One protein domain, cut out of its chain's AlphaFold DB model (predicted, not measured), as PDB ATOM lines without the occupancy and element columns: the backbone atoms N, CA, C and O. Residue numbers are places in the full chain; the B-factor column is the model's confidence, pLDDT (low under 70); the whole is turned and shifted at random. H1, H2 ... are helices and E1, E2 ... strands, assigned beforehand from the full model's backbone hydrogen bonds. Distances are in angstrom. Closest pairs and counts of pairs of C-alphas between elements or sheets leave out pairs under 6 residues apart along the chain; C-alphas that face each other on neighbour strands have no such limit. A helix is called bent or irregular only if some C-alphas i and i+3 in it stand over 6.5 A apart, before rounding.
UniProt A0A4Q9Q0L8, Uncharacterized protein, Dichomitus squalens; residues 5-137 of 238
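AT A GLANCE: This is residues 5 to 137 of the 238 residues of an uncharacterized protein of Dichomitus squalens (UniProt A0A4Q9Q0L8). A small two-stranded hairpin, E1 and E2, lies near the middle, and helices spread from it in two directions: H3 runs outward from the end of E2 with H4 packed steeply across it, and on another side H5 and the first arm of the bent H6 form a helical hairpin. The end of H6, residues 127 to 137, sticks out free and adds to the length, while H1 reaches E1 with its first residues. The printed part has 133 residues, with six named helices and two strands in the order H1 H2 E1 E2 H3 H4 H5 H6; the sheet, E1 - E2, is antiparallel and the class is mostly helix. It is only just compact, close to loose, with a radius of gyration of the C-alphas of 17.0 A and spans of 63 by 31 by 27 A.

HOW THE PARTS SIT: E1, residues 26 to 28, and E2, residues 44 to 49, form a hairpin; N 27 and O 48 are 2.7 A apart and N 48 and O 27 are 2.9 A apart, within hydrogen-bond range. The closest C-alphas of E1 and H1, residues 5 to 16, are those of Tyr 27 and Thr 5, 7.0 A. H3, residues 50 to 66, touches H4, residues 74 to 82, with its residues 57 to 61 alone, closest at the C-alphas of Val 57 and Val 77, 6.4 A, at a steep tilt of 65 degrees, opposite ways. H2, residues 21 to 25, touches H5, residues 97 to 106, closest at the C-alphas of Tyr 22 and Leu 101, 6.9 A. H6, residues 112 to 137, was assigned as one helix by its hydrogen bonds but is bent, with C-alphas 126 and 129 6.5 A apart; its arms H6a, residues 112 to 126, and H6b, residues 129 to 137, stand at a shallow tilt of 33 degrees, only just short of steep. H5 and H6a form a helical hairpin and touch, closest at the C-alphas of Arg 105 and Arg 115, 4.2 A, opposite ways at 36 degrees, only just a steep tilt. H6b and H5 are apart. Every O i to N i+4 pair is within hydrogen-bond range in H3, H4, H5, H6a and H6b; H1 has 3 of 8, with 4 of 9 O i to N i+3 pairs, and H2 has 0 of 1, with 2 of 2.

IN THESE COORDINATES: H1 begins at C-alpha 5, (-15.681, 16.360, 59.013), and is irregular, with C-alphas 11 and 14 8.2 A apart. E2 measures 15.4 A, H3 24.4 A and H6a 20.7 A. H6b ends at C-alpha 137, (-16.370, -23.086, 33.313).

THE WHOLE: The C-alphas farthest apart are those of Gly 68 and Ala 136, 63.5 A. The printed part has no cut; the links E1 to E2 and H4 to H5 are long. Residues 5 to 19 and 128 to 137 have pLDDT under 70.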
ATOM      1  N   THR A   5     -16.064  17.712  59.440       65.81
ATOM      2  CA  THR A   5     -15.681  16.360  59.013       65.81
ATOM      3  C   THR A   5     -14.170  16.132  58.951       65.81
ATOM      4  O   THR A   5     -13.715  15.044  59.300       65.81
ATOM      5  N   GLU A   6     -13.375  17.126  58.549       63.53
ATOM      6  CA  GLU A   6     -11.909  17.014  58.510       63.53
ATOM      7  C   GLU A   6     -11.309  16.932  59.911       63.53
ATOM      8  O   GLU A   6     -10.460  16.079  60.173       63.53
ATOM      9  N   ALA A   7     -11.806  17.763  60.829       58.28
ATOM     10  CA  ALA A   7     -11.345  17.799  62.212       58.28
ATOM     11  C   ALA A   7     -11.585  16.473  62.954       58.28
ATOM     12  O   ALA A   7     -10.806  16.108  63.831       58.28
ATOM     13  N   ARG A   8     -12.637  15.722  62.594       61.78
ATOM     14  CA  ARG A   8     -12.928  14.422  63.222       61.78
ATOM     15  C   ARG A   8     -12.180  13.245  62.596       61.78
ATOM     16  O   ARG A   8     -12.176  12.174  63.187       61.78
ATOM     17  N   GLN A   9     -11.530  13.414  61.444       63.09
ATOM     18  CA  GLN A   9     -10.846  12.313  60.748       63.09
ATOM     19  C   GLN A   9      -9.334  12.262  60.959       63.09
ATOM     20  O   GLN A   9      -8.730  11.199  60.791       63.09
ATOM     21  N   THR A  10      -8.710  13.368  61.366       51.00
ATOM     22  CA  THR A  10      -7.271  13.436  61.671       51.00
ATOM     23  C   THR A  10      -6.847  12.519  62.822       51.00
ATOM     24  O   THR A  10      -5.681  12.141  62.898       51.00
ATOM     25  N   THR A  11      -7.779  12.069  63.667       49.78
ATOM     26  CA  THR A  11      -7.509  11.161  64.794       49.78
ATOM     27  C   THR A  11      -7.304   9.693  64.396       49.78
ATOM     28  O   THR A  11      -6.926   8.890  65.243       49.78
ATOM     29  N   ASN A  12      -7.504   9.316  63.124       55.59
ATOM     30  CA  ASN A  12      -7.470   7.915  62.673       55.59
ATOM     31  C   ASN A  12      -6.460   7.618  61.547       55.59
ATOM     32  O   ASN A  12      -6.591   6.619  60.837       55.59
ATOM     33  N   SER A  13      -5.416   8.438  61.383       52.81
ATOM     34  CA  SER A  13      -4.372   8.228  60.360       52.81
ATOM     35  C   SER A  13      -3.702   6.843  60.440       52.81
ATOM     36  O   SER A  13      -3.459   6.214  59.409       52.81
ATOM     37  N   ALA A  14      -3.512   6.301  61.648       53.47
ATOM     38  CA  ALA A  14      -2.997   4.944  61.865       53.47
ATOM     39  C   ALA A  14      -3.951   3.843  61.354       53.47
ATOM     40  O   ALA A  14      -3.502   2.809  60.858       53.47
ATOM     41  N   PHE A  15      -5.268   4.072  61.406       54.59
ATOM     42  CA  PHE A  15      -6.276   3.153  60.867       54.59
ATOM     43  C   PHE A  15      -6.346   3.199  59.334       54.59
ATOM     44  O   PHE A  15      -6.675   2.192  58.702       54.59
ATOM     45  N   LEU A  16      -6.015   4.343  58.727       55.88
ATOM     46  CA  LEU A  16      -5.973   4.515  57.273       55.88
ATOM     47  C   LEU A  16      -4.798   3.765  56.626       55.88
ATOM     48  O   LEU A  16      -4.953   3.297  55.507       55.88
ATOM     49  N   SER A  17      -3.681   3.565  57.335       51.94
ATOM     50  CA  SER A  17      -2.480   2.869  56.829       51.94
ATOM     51  C   SER A  17      -2.737   1.424  56.356       51.94
ATOM     52  O   SER A  17      -2.128   0.962  55.395       51.94
ATOM     53  N   ARG A  18      -3.698   0.710  56.966       61.94
ATOM     54  CA  ARG A  18      -4.084  -0.654  56.537       61.94
ATOM     55  C   ARG A  18      -5.212  -0.687  55.508       61.94
ATOM     56  O   ARG A  18      -5.576  -1.756  55.021       61.94
ATOM     57  N   ARG A  19      -5.841   0.454  55.240       66.31
ATOM     58  CA  ARG A  19      -7.011   0.558  54.369       66.31
ATOM     59  C   ARG A  19      -6.511   1.040  53.004       66.31
ATOM     60  O   ARG A  19      -5.674   1.926  52.944       66.31
ATOM     61  N   GLY A  20      -6.965   0.412  51.916       82.88
ATOM     62  CA  GLY A  20      -6.426   0.663  50.572       82.88
ATOM     63  C   GLY A  20      -6.347   2.153  50.215       82.88
ATOM     64  O   GLY A  20      -7.165   2.949  50.681       82.88
ATOM     65  N   TRP A  21      -5.366   2.517  49.382       90.62
ATOM     66  CA  TRP A  21      -4.986   3.900  49.046       90.62
ATOM     67  C   TRP A  21      -6.183   4.813  48.712       90.62
ATOM     68  O   TRP A  21      -6.218   5.982  49.102       90.62
ATOM     69  N   TYR A  22      -7.213   4.248  48.075       90.69
ATOM     70  CA  TYR A  22      -8.442   4.931  47.685       90.69
ATOM     71  C   TYR A  22      -9.182   5.570  48.866       90.69
ATOM     72  O   TYR A  22      -9.858   6.579  48.682       90.69
ATOM     73  N   ARG A  23      -9.057   5.038  50.091       90.56
ATOM     74  CA  ARG A  23      -9.787   5.544  51.263       90.56
ATOM     75  C   ARG A  23      -9.354   6.953  51.675       90.56
ATOM     76  O   ARG A  23     -10.143   7.684  52.260       90.56
ATOM     77  N   THR A  24      -8.135   7.356  51.327       90.56
ATOM     78  CA  THR A  24      -7.609   8.698  51.630       90.56
ATOM     79  C   THR A  24      -8.367   9.819  50.904       90.56
ATOM     80  O   THR A  24      -8.344  10.969  51.351       90.56
ATOM     81  N   HIS A  25      -9.097   9.485  49.835       92.69
ATOM     82  CA  HIS A  25      -9.899  10.411  49.030       92.69
ATOM     83  C   HIS A  25     -11.355  10.539  49.498       92.69
ATOM     84  O   HIS A  25     -12.156  11.218  48.848       92.69
ATOM     85  N   PHE A  26     -11.707   9.907  50.620       93.19
ATOM     86  CA  PHE A  26     -13.055   9.935  51.169       93.19
ATOM     87  C   PHE A  26     -13.079  10.460  52.601       93.19
ATOM     88  O   PHE A  26     -12.121  10.307  53.355       93.19
ATOM     89  N   TYR A  27     -14.202  11.074  52.951       92.56
ATOM     90  CA  TYR A  27     -14.617  11.348  54.309       92.56
ATOM     91  C   TYR A  27     -15.462  10.174  54.821       92.56
ATOM     92  O   TYR A  27     -16.412   9.770  54.152       92.56
ATOM     93  N   ASP A  28     -15.131   9.646  56.000       91.50
ATOM     94  CA  ASP A  28     -15.996   8.734  56.753       91.50
ATOM     95  C   ASP A  28     -17.075   9.544  57.499       91.50
ATOM     96  O   ASP A  28     -16.827  10.667  57.951       91.50
ATOM     97  N   HIS A  29     -18.275   8.972  57.636       91.38
ATOM     98  CA  HIS A  29     -19.353   9.580  58.412       91.38
ATOM     99  C   HIS A  29     -18.891   9.859  59.857       91.38
ATOM    100  O   HIS A  29     -18.355   8.953  60.500       91.38
ATOM    101  N   PRO A  30     -19.133  11.058  60.419       89.00
ATOM    102  CA  PRO A  30     -18.609  11.441  61.735       89.00
ATOM    103  C   PRO A  30     -19.078  10.512  62.865       89.00
ATOM    104  O   PRO A  30     -18.285  10.124  63.719       89.00
ATOM    105  N   GLY A  31     -20.338  10.069  62.814       87.44
ATOM    106  CA  GLY A  31     -20.895   9.088  63.754       87.44
ATOM    107  C   GLY A  31     -20.253   7.693  63.707       87.44
ATOM    108  O   GLY A  31     -20.528   6.883  64.582       87.44
ATOM    109  N   TYR A  32     -19.383   7.381  62.733       85.94
ATOM    110  CA  TYR A  32     -18.696   6.083  62.694       85.94
ATOM    111  C   TYR A  32     -17.734   5.912  63.874       85.94
ATOM    112  O   TYR A  32     -17.605   4.817  64.406       85.94
ATOM    113  N   ILE A  33     -17.099   7.002  64.316       82.25
ATOM    114  CA  ILE A  33     -16.205   7.001  65.484       82.25
ATOM    115  C   ILE A  33     -16.998   6.721  66.765       82.25
ATOM    116  O   ILE A  33     -16.519   6.041  67.665       82.25
ATOM    117  N   GLU A  34     -18.226   7.228  66.817       82.50
ATOM    118  CA  GLU A  34     -19.148   7.084  67.943       82.50
ATOM    119  C   GLU A  34     -19.978   5.787  67.854       82.50
ATOM    120  O   GLU A  34     -20.827   5.546  68.706       82.50
ATOM    121  N   ASN A  35     -19.728   4.935  66.848       83.44
ATOM    122  CA  ASN A  35     -20.504   3.726  66.542       83.44
ATOM    123  C   ASN A  35     -22.020   3.975  66.403       83.44
ATOM    124  O   ASN A  35     -22.836   3.114  66.733       83.44
ATOM    125  N   ASP A  36     -22.411   5.143  65.889       87.25
ATOM    126  CA  ASP A  36     -23.811   5.472  65.624       87.25
ATOM    127  C   ASP A  36     -24.346   4.626  64.455       87.25
ATOM    128  O   ASP A  36     -23.763   4.591  63.367       87.25
ATOM    129  N   ALA A  37     -25.503   3.988  64.648       88.62
ATOM    130  CA  ALA A  37     -26.207   3.242  63.609       88.62
ATOM    131  C   ALA A  37     -26.505   4.103  62.369       88.62
ATOM    132  O   ALA A  37     -26.500   3.596  61.247       88.62
ATOM    133  N   LYS A  38     -26.698   5.420  62.534       89.19
ATOM    134  CA  LYS A  38     -26.903   6.349  61.408       89.19
ATOM    135  C   LYS A  38     -25.685   6.472  60.498       89.19
ATOM    136  O   LYS A  38     -25.845   6.812  59.323       89.19
ATOM    137  N   ALA A  39     -24.490   6.177  61.008       89.25
ATOM    138  CA  ALA A  39     -23.257   6.197  60.232       89.25
ATOM    139  C   ALA A  39     -23.125   5.004  59.279       89.25
ATOM    140  O   ALA A  39     -22.243   5.003  58.416       89.25
ATOM    141  N   LEU A  40     -23.989   3.998  59.426       90.38
ATOM    142  CA  LEU A  40     -23.982   2.782  58.632       90.38
ATOM    143  C   LEU A  40     -25.130   2.778  57.615       90.38
ATOM    144  O   LEU A  40     -26.186   3.385  57.791       90.38
ATOM    145  N   TYR A  41     -24.902   2.079  56.513       89.06
ATOM    146  CA  TYR A  41     -25.905   1.692  55.538       89.06
ATOM    147  C   TYR A  41     -25.791   0.185  55.314       89.06
ATOM    148  O   TYR A  41     -24.816  -0.296  54.724       89.06
ATOM    149  N   GLY A  42     -26.760  -0.558  55.855       88.94
ATOM    150  CA  GLY A  42     -26.561  -1.979  56.142       88.94
ATOM    151  C   GLY A  42     -25.385  -2.136  57.107       88.94
ATOM    152  O   GLY A  42     -25.326  -1.446  58.119       88.94
ATOM    153  N   ASP A  43     -24.395  -2.940  56.727       89.31
ATOM    154  CA  ASP A  43     -23.204  -3.208  57.550       89.31
ATOM    155  C   ASP A  43     -21.984  -2.355  57.166       89.31
ATOM    156  O   ASP A  43     -20.851  -2.633  57.573       89.31
ATOM    157  N   LYS A  44     -22.164  -1.367  56.284       90.00
ATOM    158  CA  LYS A  44     -21.061  -0.584  55.710       90.00
ATOM    159  C   LYS A  44     -21.169   0.877  56.107       90.00
ATOM    160  O   LYS A  44     -22.246   1.454  56.085       90.00
ATOM    161  N   VAL A  45     -20.028   1.485  56.413       92.25
ATOM    162  CA  VAL A  45     -19.932   2.909  56.758       92.25
ATOM    163  C   VAL A  45     -20.358   3.770  55.573       92.25
ATOM    164  O   VAL A  45     -20.054   3.441  54.426       92.25
ATOM    165  N   LYS A  46     -21.051   4.873  55.836       93.94
ATOM    166  CA  LYS A  46     -21.334   5.899  54.833       93.94
ATOM    167  C   LYS A  46     -20.086   6.743  54.601       93.94
ATOM    168  O   LYS A  46     -19.464   7.208  55.554       93.94
ATOM    169  N   VAL A  47     -19.735   6.963  53.340       93.75
ATOM    170  CA  VAL A  47     -18.574   7.773  52.958       93.75
ATOM    171  C   VAL A  47     -18.931   8.787  51.884       93.75
ATOM    172  O   VAL A  47     -19.822   8.558  51.069       93.75
ATOM    173  N   TRP A  48     -18.206   9.899  51.854       94.62
ATOM    174  CA  TRP A  48     -18.292  10.913  50.803       94.62
ATOM    175  C   TRP A  48     -16.943  11.115  50.145       94.62
ATOM    176  O   TRP A  48     -15.925  11.138  50.822       94.62
ATOM    177  N   CYS A  49     -16.916  11.316  48.834       93.88
ATOM    178  CA  CYS A  49     -15.699  11.765  48.167       93.88
ATOM    179  C   CYS A  49     -15.393  13.210  48.584       93.88
ATOM    180  O   CYS A  49     -16.296  14.051  48.560       93.88
ATOM    181  N   LYS A  50     -14.142  13.500  48.969       93.56
ATOM    182  CA  LYS A  50     -13.786  14.800  49.567       93.56
ATOM    183  C   LYS A  50     -14.136  15.997  48.666       93.56
ATOM    184  O   LYS A  50     -14.876  16.866  49.130       93.56
ATOM    185  N   PRO A  51     -13.738  16.025  47.374       92.88
ATOM    186  CA  PRO A  51     -14.110  17.109  46.463       92.88
ATOM    187  C   PRO A  51     -15.625  17.253  46.270       92.88
ATOM    188  O   PRO A  51     -16.147  18.366  46.234       92.88
ATOM    189  N   CYS A  52     -16.351  16.134  46.170       93.88
ATOM    190  CA  CYS A  52     -17.807  16.150  46.016       93.88
ATOM    191  C   CYS A  52     -18.492  16.774  47.236       93.88
ATOM    192  O   CYS A  52     -19.421  17.563  47.074       93.88
ATOM    193  N   PHE A  53     -18.016  16.448  48.441       93.62
ATOM    194  CA  PHE A  53     -18.571  16.964  49.691       93.62
ATOM    195  C   PHE A  53     -18.361  18.460  49.825       93.62
ATOM    196  O   PHE A  53     -19.326  19.199  49.991       93.62
ATOM    197  N   GLN A  54     -17.121  18.913  49.645       92.75
ATOM    198  CA  GLN A  54     -16.783  20.333  49.697       92.75
ATOM    199  C   GLN A  54     -17.593  21.139  48.675       92.75
ATOM    200  O   GLN A  54     -18.173  22.171  49.012       92.75
ATOM    201  N   ARG A  55     -17.716  20.635  47.437       93.19
ATOM    202  CA  ARG A  55     -18.539  21.281  46.407       93.19
ATOM    203  C   ARG A  55     -20.014  21.334  46.800       93.19
ATOM    204  O   ARG A  55     -20.664  22.342  46.539       93.19
ATOM    205  N   ARG A  56     -20.559  20.276  47.409       93.50
ATOM    206  CA  ARG A  56     -21.962  20.271  47.841       93.50
ATOM    207  C   ARG A  56     -22.208  21.266  48.969       93.50
ATOM    208  O   ARG A  56     -23.166  22.020  48.869       93.50
ATOM    209  N   VAL A  57     -21.343  21.304  49.982       93.25
ATOM    210  CA  VAL A  57     -21.430  22.279  51.081       93.25
ATOM    211  C   VAL A  57     -21.421  23.707  50.531       93.25
ATOM    212  O   VAL A  57     -22.302  24.497  50.858       93.25
ATOM    213  N   ALA A  58     -20.494  24.013  49.617       92.75
ATOM    214  CA  ALA A  58     -20.424  25.326  48.979       92.75
ATOM    215  C   ALA A  58     -21.677  25.657  48.146       92.75
ATOM    216  O   ALA A  58     -22.105  26.810  48.109       92.75
ATOM    217  N   ASN A  59     -22.273  24.665  47.477       93.62
ATOM    218  CA  ASN A  59     -23.512  24.858  46.723       93.62
ATOM    219  C   ASN A  59     -24.701  25.160  47.644       93.62
ATOM    220  O   ASN A  59     -25.439  26.091  47.357       93.62
ATOM    221  N   GLU A  60     -24.856  24.437  48.755       93.31
ATOM    222  CA  GLU A  60     -25.924  24.686  49.739       93.31
ATOM    223  C   GLU A  60     -25.814  26.091  50.346       93.31
ATOM    224  O   GLU A  60     -26.792  26.825  50.409       93.31
ATOM    225  N   GLN A  61     -24.602  26.512  50.724       92.31
ATOM    226  CA  GLN A  61     -24.373  27.862  51.252       92.31
ATOM    227  C   GLN A  61     -24.653  28.952  50.208       92.31
ATOM    228  O   GLN A  61     -25.166  30.027  50.532       92.31
ATOM    229  N   ARG A  62     -24.331  28.681  48.938       93.88
ATOM    230  CA  ARG A  62     -24.661  29.577  47.827       93.88
ATOM    231  C   ARG A  62     -26.169  29.654  47.601       93.88
ATOM    232  O   ARG A  62     -26.670  30.749  47.374       93.88
ATOM    233  N   GLU A  63     -26.879  28.532  47.656       93.50
ATOM    234  CA  GLU A  63     -28.339  28.485  47.527       93.50
ATOM    235  C   GLU A  63     -29.024  29.270  48.654       93.50
ATOM    236  O   GLU A  63     -29.876  30.107  48.360       93.50
ATOM    237  N   ASP A  64     -28.583  29.109  49.907       91.88
ATOM    238  CA  ASP A  64     -29.078  29.910  51.037       91.88
ATOM    239  C   ASP A  64     -28.906  31.415  50.769       91.88
ATOM    240  O   ASP A  64     -29.840  32.199  50.947       91.88
ATOM    241  N   SER A  65     -27.726  31.804  50.268       92.38
ATOM    242  CA  SER A  65     -27.405  33.199  49.940       92.38
ATOM    243  C   SER A  65     -28.295  33.753  48.822       92.38
ATOM    244  O   SER A  65     -28.751  34.891  48.903       92.38
ATOM    245  N   LEU A  66     -28.560  32.960  47.778       94.12
ATOM    246  CA  LEU A  66     -29.407  33.360  46.648       94.12
ATOM    247  C   LEU A  66     -30.880  33.510  47.041       94.12
ATOM    248  O   LEU A  66     -31.579  34.345  46.473       94.12
ATOM    249  N   LEU A  67     -31.344  32.728  48.014       93.50
ATOM    250  CA  LEU A  67     -32.701  32.817  48.554       93.50
ATOM    251  C   LEU A  67     -32.868  33.947  49.584       93.50
ATOM    252  O   LEU A  67     -33.967  34.135  50.102       93.50
ATOM    253  N   GLY A  68     -31.799  34.689  49.900       90.69
ATOM    254  CA  GLY A  68     -31.810  35.721  50.939       90.69
ATOM    255  C   GLY A  68     -32.001  35.155  52.350       90.69
ATOM    256  O   GLY A  68     -32.384  35.885  53.264       90.69
ATOM    257  N   LEU A  69     -31.764  33.854  52.530       89.62
ATOM    258  CA  LEU A  69     -31.810  33.204  53.830       89.62
ATOM    259  C   LEU A  69     -30.494  33.463  54.578       89.62
ATOM    260  O   LEU A  69     -29.442  33.630  53.954       89.62
ATOM    261  N   PRO A  70     -30.514  33.481  55.921       88.44
ATOM    262  CA  PRO A  70     -29.279  33.514  56.690       88.44
ATOM    263  C   PRO A  70     -28.438  32.281  56.343       88.44
ATOM    264  O   PRO A  70     -28.908  31.148  56.468       88.44
ATOM    265  N   VAL A  71     -27.196  32.510  55.906       88.06
ATOM    266  CA  VAL A  71     -26.266  31.438  55.528       88.06
ATOM    267  C   VAL A  71     -26.073  30.512  56.723       88.06
ATOM    268  O   VAL A  71     -25.591  30.934  57.777       88.06
ATOM    269  N   ARG A  72     -26.472  29.246  56.563       89.69
ATOM    270  CA  ARG A  72     -26.328  28.235  57.613       89.69
ATOM    271  C   ARG A  72     -24.851  28.019  57.930       89.69
ATOM    272  O   ARG A  72     -24.001  28.008  57.036       89.69
ATOM    273  N   ASP A  73     -24.559  27.781  59.208       90.44
ATOM    274  CA  ASP A  73     -23.214  27.395  59.627       90.44
ATOM    275  C   ASP A  73     -22.763  26.126  58.887       90.44
ATOM    276  O   ASP A  73     -23.542  25.193  58.668       90.44
ATOM    277  N   THR A  74     -21.484  26.087  58.524       89.31
ATOM    278  CA  THR A  74     -20.886  25.004  57.736       89.31
ATOM    279  C   THR A  74     -21.098  23.660  58.431       89.31
ATOM    280  O   THR A  74     -21.507  22.697  57.792       89.31
ATOM    281  N   ALA A  75     -20.930  23.600  59.757       88.44
ATOM    282  CA  ALA A  75     -21.130  22.368  60.518       88.44
ATOM    283  C   ALA A  75     -22.587  21.869  60.483       88.44
ATOM    284  O   ALA A  75     -22.831  20.658  60.486       88.44
ATOM    285  N   LEU A  76     -23.561  22.785  60.429       90.38
ATOM    286  CA  LEU A  76     -24.974  22.433  60.304       90.38
ATOM    287  C   LEU A  76     -25.271  21.862  58.914       90.38
ATOM    288  O   LEU A  76     -25.915  20.819  58.822       90.38
ATOM    289  N   VAL A  77     -24.764  22.506  57.858       92.62
ATOM    290  CA  VAL A  77     -24.892  22.024  56.471       92.62
ATOM    291  C   VAL A  77     -24.233  20.655  56.311       92.62
ATOM    292  O   VAL A  77     -24.814  19.740  55.737       92.62
ATOM    293  N   GLU A  78     -23.036  20.463  56.862       92.75
ATOM    294  CA  GLU A  78     -22.369  19.164  56.825       92.75
ATOM    295  C   GLU A  78     -23.226  18.070  57.473       92.75
ATOM    296  O   GLU A  78     -23.389  16.995  56.896       92.75
ATOM    297  N   ARG A  79     -23.815  18.340  58.647       90.56
ATOM    298  CA  ARG A  79     -24.684  17.383  59.347       90.56
ATOM    299  C   ARG A  79     -25.911  17.017  58.515       90.56
ATOM    300  O   ARG A  79     -26.198  15.833  58.358       90.56
ATOM    301  N   THR A  80     -26.597  18.004  57.937       91.56
ATOM    302  CA  THR A  80     -27.790  17.748  57.117       91.56
ATOM    303  C   THR A  80     -27.464  16.945  55.859       91.56
ATOM    304  O   THR A  80     -28.255  16.088  55.470       91.56
ATOM    305  N   LEU A  81     -26.289  17.151  55.251       93.44
ATOM    306  CA  LEU A  81     -25.842  16.373  54.091       93.44
ATOM    307  C   LEU A  81     -25.607  14.889  54.411       93.44
ATOM    308  O   LEU A  81     -25.848  14.028  53.560       93.44
ATOM    309  N   TRP A  82     -25.159  14.566  55.625       92.69
ATOM    310  CA  TRP A  82     -24.996  13.177  56.070       92.69
ATOM    311  C   TRP A  82     -26.327  12.479  56.371       92.69
ATOM    312  O   TRP A  82     -26.455  11.272  56.136       92.69
ATOM    313  N   ASP A  83     -27.327  13.243  56.816       90.19
ATOM    314  CA  ASP A  83     -28.678  12.759  57.112       90.19
ATOM    315  C   ASP A  83     -29.552  12.565  55.857       90.19
ATOM    316  O   ASP A  83     -30.668  12.046  55.948       90.19
ATOM    317  N   LEU A  84     -29.055  12.929  54.667       88.50
ATOM    318  CA  LEU A  84     -29.785  12.735  53.414       88.50
ATOM    319  C   LEU A  84     -30.129  11.254  53.172       88.50
ATOM    320  O   LEU A  84     -29.304  10.362  53.424       88.50
ATOM    321  N   PRO A  85     -31.326  10.969  52.625       86.44
ATOM    322  CA  PRO A  85     -31.734   9.605  52.337       86.44
ATOM    323  C   PRO A  85     -30.854   8.984  51.252       86.44
ATOM    324  O   PRO A  85     -30.324   9.657  50.365       86.44
ATOM    325  N   SER A  86     -30.784   7.654  51.260       79.06
ATOM    326  CA  SER A  86     -30.061   6.874  50.252       79.06
ATOM    327  C   SER A  86     -30.652   6.981  48.846       79.06
ATOM    328  O   SER A  86     -30.135   6.342  47.946       79.06
ATOM    329  N   THR A  87     -31.724   7.735  48.624       81.94
ATOM    330  CA  THR A  87     -32.316   7.989  47.304       81.94
ATOM    331  C   THR A  87     -31.926   9.352  46.737       81.94
ATOM    332  O   THR A  87     -32.125   9.581  45.546       81.94
ATOM    333  N   ALA A  88     -31.329  10.235  47.543       83.56
ATOM    334  CA  ALA A  88     -30.939  11.567  47.100       83.56
ATOM    335  C   ALA A  88     -29.865  11.512  45.997       83.56
ATOM    336  O   ALA A  88     -29.021  10.604  45.959       83.56
ATOM    337  N   ALA A  89     -29.902  12.499  45.100       76.19
ATOM    338  CA  ALA A  89     -28.842  12.736  44.128       76.19
ATOM    339  C   ALA A  89     -27.586  13.275  44.834       76.19
ATOM    340  O   ALA A  89     -27.698  13.999  45.819       76.19
ATOM    341  N   ASN A  90     -26.394  12.941  44.321       74.75
ATOM    342  CA  ASN A  90     -25.104  13.376  44.886       74.75
ATOM    343  C   ASN A  90     -24.952  13.066  46.386       74.75
ATOM    344  O   ASN A  90     -24.509  13.902  47.169       74.75
ATOM    345  N   ARG A  91     -25.366  11.863  46.777       85.19
ATOM    346  CA  ARG A  91     -25.358  11.380  48.159       85.19
ATOM    347  C   ARG A  91     -24.023  10.755  48.569       85.19
ATOM    348  O   ARG A  91     -23.169  10.450  47.733       85.19
ATOM    349  N   TRP A  92     -23.915  10.460  49.863       93.00
ATOM    350  CA  TRP A  92     -22.941   9.508  50.394       93.00
ATOM    351  C   TRP A  92     -23.068   8.149  49.685       93.00
ATOM    352  O   TRP A  92     -24.142   7.744  49.234       93.00
ATOM    353  N   ILE A  93     -21.968   7.408  49.634       94.12
ATOM    354  CA  ILE A  93     -21.910   6.037  49.118       94.12
ATOM    355  C   ILE A  93     -21.558   5.064  50.247       94.12
ATOM    356  O   ILE A  93     -21.103   5.468  51.317       94.12
ATOM    357  N   SER A  94     -21.773   3.768  50.031       93.06
ATOM    358  CA  SER A  94     -21.321   2.747  50.978       93.06
ATOM    359  C   SER A  94     -19.802   2.565  50.891       93.06
ATOM    360  O   SER A  94     -19.229   2.569  49.800       93.06
ATOM    361  N   ALA A  95     -19.146   2.348  52.034       91.88
ATOM    362  CA  ALA A  95     -17.707   2.092  52.153       91.88
ATOM    363  C   ALA A  95     -17.316   0.684  51.671       91.88
ATOM    364  O   ALA A  95     -16.688  -0.099  52.388       91.88
ATOM    365  N   THR A  96     -17.731   0.330  50.459       92.25
ATOM    366  CA  THR A  96     -17.284  -0.877  49.766       92.25
ATOM    367  C   THR A  96     -16.191  -0.505  48.776       92.25
ATOM    368  O   THR A  96     -16.280   0.524  48.108       92.25
ATOM    369  N   THR A  97     -15.168  -1.352  48.653       91.56
ATOM    370  CA  THR A  97     -14.052  -1.131  47.720       91.56
ATOM    371  C   THR A  97     -14.550  -0.876  46.299       91.56
ATOM    372  O   THR A  97     -14.150   0.105  45.680       91.56
ATOM    373  N   ALA A  98     -15.504  -1.686  45.828       93.38
ATOM    374  CA  ALA A  98     -16.107  -1.524  44.510       93.38
ATOM    375  C   ALA A  98     -16.774  -0.148  44.338       93.38
ATOM    376  O   ALA A  98     -16.460   0.560  43.386       93.38
ATOM    377  N   ALA A  99     -17.650   0.264  45.265       94.12
ATOM    378  CA  ALA A  99     -18.365   1.536  45.142       94.12
ATOM    379  C   ALA A  99     -17.417   2.741  45.192       94.12
ATOM    380  O   ALA A  99     -17.573   3.680  44.413       94.12
ATOM    381  N   MET A 100     -16.417   2.701  46.075       94.50
ATOM    382  CA  MET A 100     -15.432   3.773  46.209       94.50
ATOM    383  C   MET A 100     -14.566   3.906  44.954       94.50
ATOM    384  O   MET A 100     -14.401   5.011  44.445       94.50
ATOM    385  N   LEU A 101     -14.056   2.794  44.412       95.56
ATOM    386  CA  LEU A 101     -13.243   2.814  43.193       95.56
ATOM    387  C   LEU A 101     -14.052   3.244  41.962       95.56
ATOM    388  O   LEU A 101     -13.571   4.058  41.176       95.56
ATOM    389  N   VAL A 102     -15.291   2.758  41.814       95.94
ATOM    390  CA  VAL A 102     -16.203   3.196  40.741       95.94
ATOM    391  C   VAL A 102     -16.449   4.701  40.832       95.94
ATOM    392  O   VAL A 102     -16.328   5.399  39.829       95.94
ATOM    393  N   HIS A 103     -16.720   5.218  42.033       95.75
ATOM    394  CA  HIS A 103     -16.916   6.650  42.218       95.75
ATOM    395  C   HIS A 103     -15.658   7.453  41.868       95.75
ATOM    396  O   HIS A 103     -15.770   8.427  41.135       95.75
ATOM    397  N   LEU A 104     -14.467   7.051  42.337       96.25
ATOM    398  CA  LEU A 104     -13.221   7.754  42.000       96.25
ATOM    399  C   LEU A 104     -12.954   7.771  40.496       96.25
ATOM    400  O   LEU A 104     -12.528   8.794  39.980       96.25
ATOM    401  N   ARG A 105     -13.228   6.674  39.784       96.56
ATOM    402  CA  ARG A 105     -13.068   6.588  38.325       96.56
ATOM    403  C   ARG A 105     -13.989   7.564  37.579       96.56
ATOM    404  O   ARG A 105     -13.555   8.234  36.636       96.56
ATOM    405  N   ASP A 106     -15.252   7.622  37.997       95.94
ATOM    406  CA  ASP A 106     -16.316   8.335  37.279       95.94
ATOM    407  C   ASP A 106     -16.475   9.797  37.739       95.94
ATOM    408  O   ASP A 106     -17.077  10.612  37.043       95.94
ATOM    409  N   CYS A 107     -15.910  10.160  38.893       95.25
ATOM    410  CA  CYS A 107     -15.979  11.506  39.447       95.25
ATOM    411  C   CYS A 107     -15.123  12.497  38.645       95.25
ATOM    412  O   CYS A 107     -13.896  12.403  38.614       95.25
ATOM    413  N   SER A 108     -15.766  13.512  38.064       95.19
ATOM    414  CA  SER A 108     -15.108  14.575  37.289       95.19
ATOM    415  C   SER A 108     -14.284  15.556  38.128       95.19
ATOM    416  O   SER A 108     -13.466  16.285  37.583       95.19
ATOM    417  N   LEU A 109     -14.495  15.587  39.446       94.81
ATOM    418  CA  LEU A 109     -13.726  16.421  40.378       94.81
ATOM    419  C   LEU A 109     -12.448  15.734  40.870       94.81
ATOM    420  O   LEU A 109     -11.647  16.346  41.573       94.81
ATOM    421  N   THR A 110     -12.285  14.450  40.560       93.75
ATOM    422  CA  THR A 110     -11.104  13.679  40.943       93.75
ATOM    423  C   THR A 110     -10.017  13.893  39.885       93.75
ATOM    424  O   THR A 110     -10.327  13.828  38.698       93.75
ATOM    425  N   PRO A 111      -8.754  14.142  40.265       95.69
ATOM    426  CA  PRO A 111      -7.684  14.347  39.292       95.69
ATOM    427  C   PRO A 111      -7.424  13.080  38.463       95.69
ATOM    428  O   PRO A 111      -7.540  11.960  38.968       95.69
ATOM    429  N   ASP A 112      -7.034  13.250  37.199       96.50
ATOM    430  CA  ASP A 112      -7.000  12.153  36.219       96.50
ATOM    431  C   ASP A 112      -6.084  10.988  36.606       96.50
ATOM    432  O   ASP A 112      -6.450   9.834  36.395       96.50
ATOM    433  N   HIS A 113      -4.941  11.256  37.245       96.44
ATOM    434  CA  HIS A 113      -4.047  10.192  37.715       96.44
ATOM    435  C   HIS A 113      -4.732   9.265  38.737       96.44
ATOM    436  O   HIS A 113      -4.596   8.047  38.653       96.44
ATOM    437  N   ILE A 114      -5.546   9.817  39.645       96.06
ATOM    438  CA  ILE A 114      -6.329   9.034  40.612       96.06
ATOM    439  C   ILE A 114      -7.460   8.279  39.917       96.06
ATOM    440  O   ILE A 114      -7.723   7.123  40.248       96.06
ATOM    441  N   ARG A 115      -8.119   8.902  38.932       97.25
ATOM    442  CA  ARG A 115      -9.177   8.250  38.146       97.25
ATOM    443  C   ARG A 115      -8.640   7.035  37.390       97.25
ATOM    444  O   ARG A 115      -9.289   5.988  37.374       97.25
ATOM    445  N   GLN A 116      -7.457   7.169  36.792       96.94
ATOM    446  CA  GLN A 116      -6.778   6.096  36.071       96.94
ATOM    447  C   GLN A 116      -6.343   4.975  37.020       96.94
ATOM    448  O   GLN A 116      -6.684   3.816  36.791       96.94
ATOM    449  N   GLN A 117      -5.710   5.314  38.146       96.75
ATOM    450  CA  GLN A 117      -5.325   4.331  39.160       96.75
ATOM    451  C   GLN A 117      -6.544   3.583  39.733       96.75
ATOM    452  O   GLN A 117      -6.506   2.368  39.930       96.75
ATOM    453  N   ALA A 118      -7.662   4.281  39.962       96.19
ATOM    454  CA  ALA A 118      -8.909   3.668  40.416       96.19
ATOM    455  C   ALA A 118      -9.503   2.710  39.372       96.19
ATOM    456  O   ALA A 118     -10.039   1.665  39.743       96.19
ATOM    457  N   ARG A 119      -9.393   3.039  38.077       95.75
ATOM    458  CA  ARG A 119      -9.815   2.166  36.971       95.75
ATOM    459  C   ARG A 119      -9.027   0.859  36.974       95.75
ATOM    460  O   ARG A 119      -9.642  -0.205  36.986       95.75
ATOM    461  N   GLU A 120      -7.702   0.949  37.010       95.31
ATOM    462  CA  GLU A 120      -6.797  -0.207  36.997       95.31
ATOM    463  C   GLU A 120      -7.019  -1.107  38.217       95.31
ATOM    464  O   GLU A 120      -7.171  -2.323  38.086       95.31
ATOM    465  N   GLU A 121      -7.129  -0.514  39.409       94.25
ATOM    466  CA  GLU A 121      -7.409  -1.245  40.647       94.25
ATOM    467  C   GLU A 121      -8.779  -1.941  40.598       94.25
ATOM    468  O   GLU A 121      -8.908  -3.109  40.972       94.25
ATOM    469  N   HIS A 122      -9.811  -1.250  40.105       93.50
ATOM    470  CA  HIS A 122     -11.152  -1.814  39.978       93.50
ATOM    471  C   HIS A 122     -11.182  -2.995  38.996       93.50
ATOM    472  O   HIS A 122     -11.808  -4.023  39.274       93.50
ATOM    473  N   GLU A 123     -10.481  -2.879  37.866       90.69
ATOM    474  CA  GLU A 123     -10.321  -3.964  36.897       90.69
ATOM    475  C   GLU A 123      -9.581  -5.161  37.504       90.69
ATOM    476  O   GLU A 123     -10.060  -6.298  37.411       90.69
ATOM    477  N   ARG A 124      -8.470  -4.906  38.204       89.06
ATOM    478  CA  ARG A 124      -7.658  -5.935  38.859       89.06
ATOM    479  C   ARG A 124      -8.439  -6.710  39.919       89.06
ATOM    480  O   ARG A 124      -8.418  -7.936  39.913       89.06
ATOM    481  N   VAL A 125      -9.133  -6.014  40.818       84.00
ATOM    482  CA  VAL A 125      -9.764  -6.630  41.998       84.00
ATOM    483  C   VAL A 125     -11.121  -7.255  41.674       84.00
ATOM    484  O   VAL A 125     -11.434  -8.334  42.174       84.00
ATOM    485  N   HIS A 126     -11.943  -6.606  40.846       78.44
ATOM    486  CA  HIS A 126     -13.340  -7.015  40.665       78.44
ATOM    487  C   HIS A 126     -13.632  -7.685  39.319       78.44
ATOM    488  O   HIS A 126     -14.562  -8.493  39.236       78.44
ATOM    489  N   LEU A 127     -12.856  -7.396  38.269       72.19
ATOM    490  CA  LEU A 127     -13.105  -7.944  36.931       72.19
ATOM    491  C   LEU A 127     -12.181  -9.120  36.588       72.19
ATOM    492  O   LEU A 127     -12.648 -10.071  35.955       72.19
ATOM    493  N   SER A 128     -10.925  -9.113  37.050       66.81
ATOM    494  CA  SER A 128      -9.973 -10.208  36.792       66.81
ATOM    495  C   SER A 128     -10.446 -11.571  37.336       66.81
ATOM    496  O   SER A 128     -10.583 -12.508  36.541       66.81
ATOM    497  N   PRO A 129     -10.861 -11.703  38.616       66.25
ATOM    498  CA  PRO A 129     -11.253 -13.009  39.161       66.25
ATOM    499  C   PRO A 129     -12.513 -13.581  38.497       66.25
ATOM    500  O   PRO A 129     -12.693 -14.793  38.369       66.25
ATOM    501  N   ARG A 130     -13.410 -12.700  38.032       62.25
ATOM    502  CA  ARG A 130     -14.638 -13.105  37.337       62.25
ATOM    503  C   ARG A 130     -14.341 -13.635  35.933       62.25
ATOM    504  O   ARG A 130     -15.002 -14.578  35.498       62.25
ATOM    505  N   ARG A 131     -13.343 -13.069  35.244       62.84
ATOM    506  CA  ARG A 131     -12.874 -13.559  33.937       62.84
ATOM    507  C   ARG A 131     -12.196 -14.922  34.058       62.84
ATOM    508  O   ARG A 131     -12.468 -15.793  33.238       62.84
ATOM    509  N   GLU A 132     -11.384 -15.139  35.088       65.12
ATOM    510  CA  GLU A 132     -10.736 -16.436  35.329       65.12
ATOM    511  C   GLU A 132     -11.752 -17.536  35.656       65.12
ATOM    512  O   GLU A 132     -11.727 -18.610  35.051       65.12
ATOM    513  N   LYS A 133     -12.734 -17.244  36.517       68.69
ATOM    514  CA  LYS A 133     -13.796 -18.203  36.857       68.69
ATOM    515  C   LYS A 133     -14.709 -18.532  35.668       68.69
ATOM    516  O   LYS A 133     -15.187 -19.659  35.554       68.69
ATOM    517  N   GLY A 134     -14.936 -17.569  34.771       67.00
ATOM    518  CA  GLY A 134     -15.656 -17.792  33.513       67.00
ATOM    519  C   GLY A 134     -14.903 -18.719  32.554       67.00
ATOM    520  O   GLY A 134     -15.509 -19.619  31.978       67.00
ATOM    521  N   LYS A 135     -13.576 -18.563  32.443       66.69
ATOM    522  CA  LYS A 135     -12.723 -19.435  31.616       66.69
ATOM    523  C   LYS A 135     -12.661 -20.871  32.148       66.69
ATOM    524  O   LYS A 135     -12.740 -21.800  31.354       66.69
ATOM    525  N   ALA A 136     -12.608 -21.062  33.469       62.09
ATOM    526  CA  ALA A 136     -12.626 -22.396  34.082       62.09
ATOM    527  C   ALA A 136     -13.939 -23.169  33.831       62.09
ATOM    528  O   ALA A 136     -13.927 -24.391  33.752       62.09
ATOM    529  N   ARG A 137     -15.073 -22.472  33.668       60.25
ATOM    530  CA  ARG A 137     -16.370 -23.086  33.313       60.25
ATOM    531  C   ARG A 137     -16.548 -23.359  31.821       60.25
ATOM    532  O   ARG A 137     -17.412 -24.152  31.466       60.25
TER     533      ARG A 137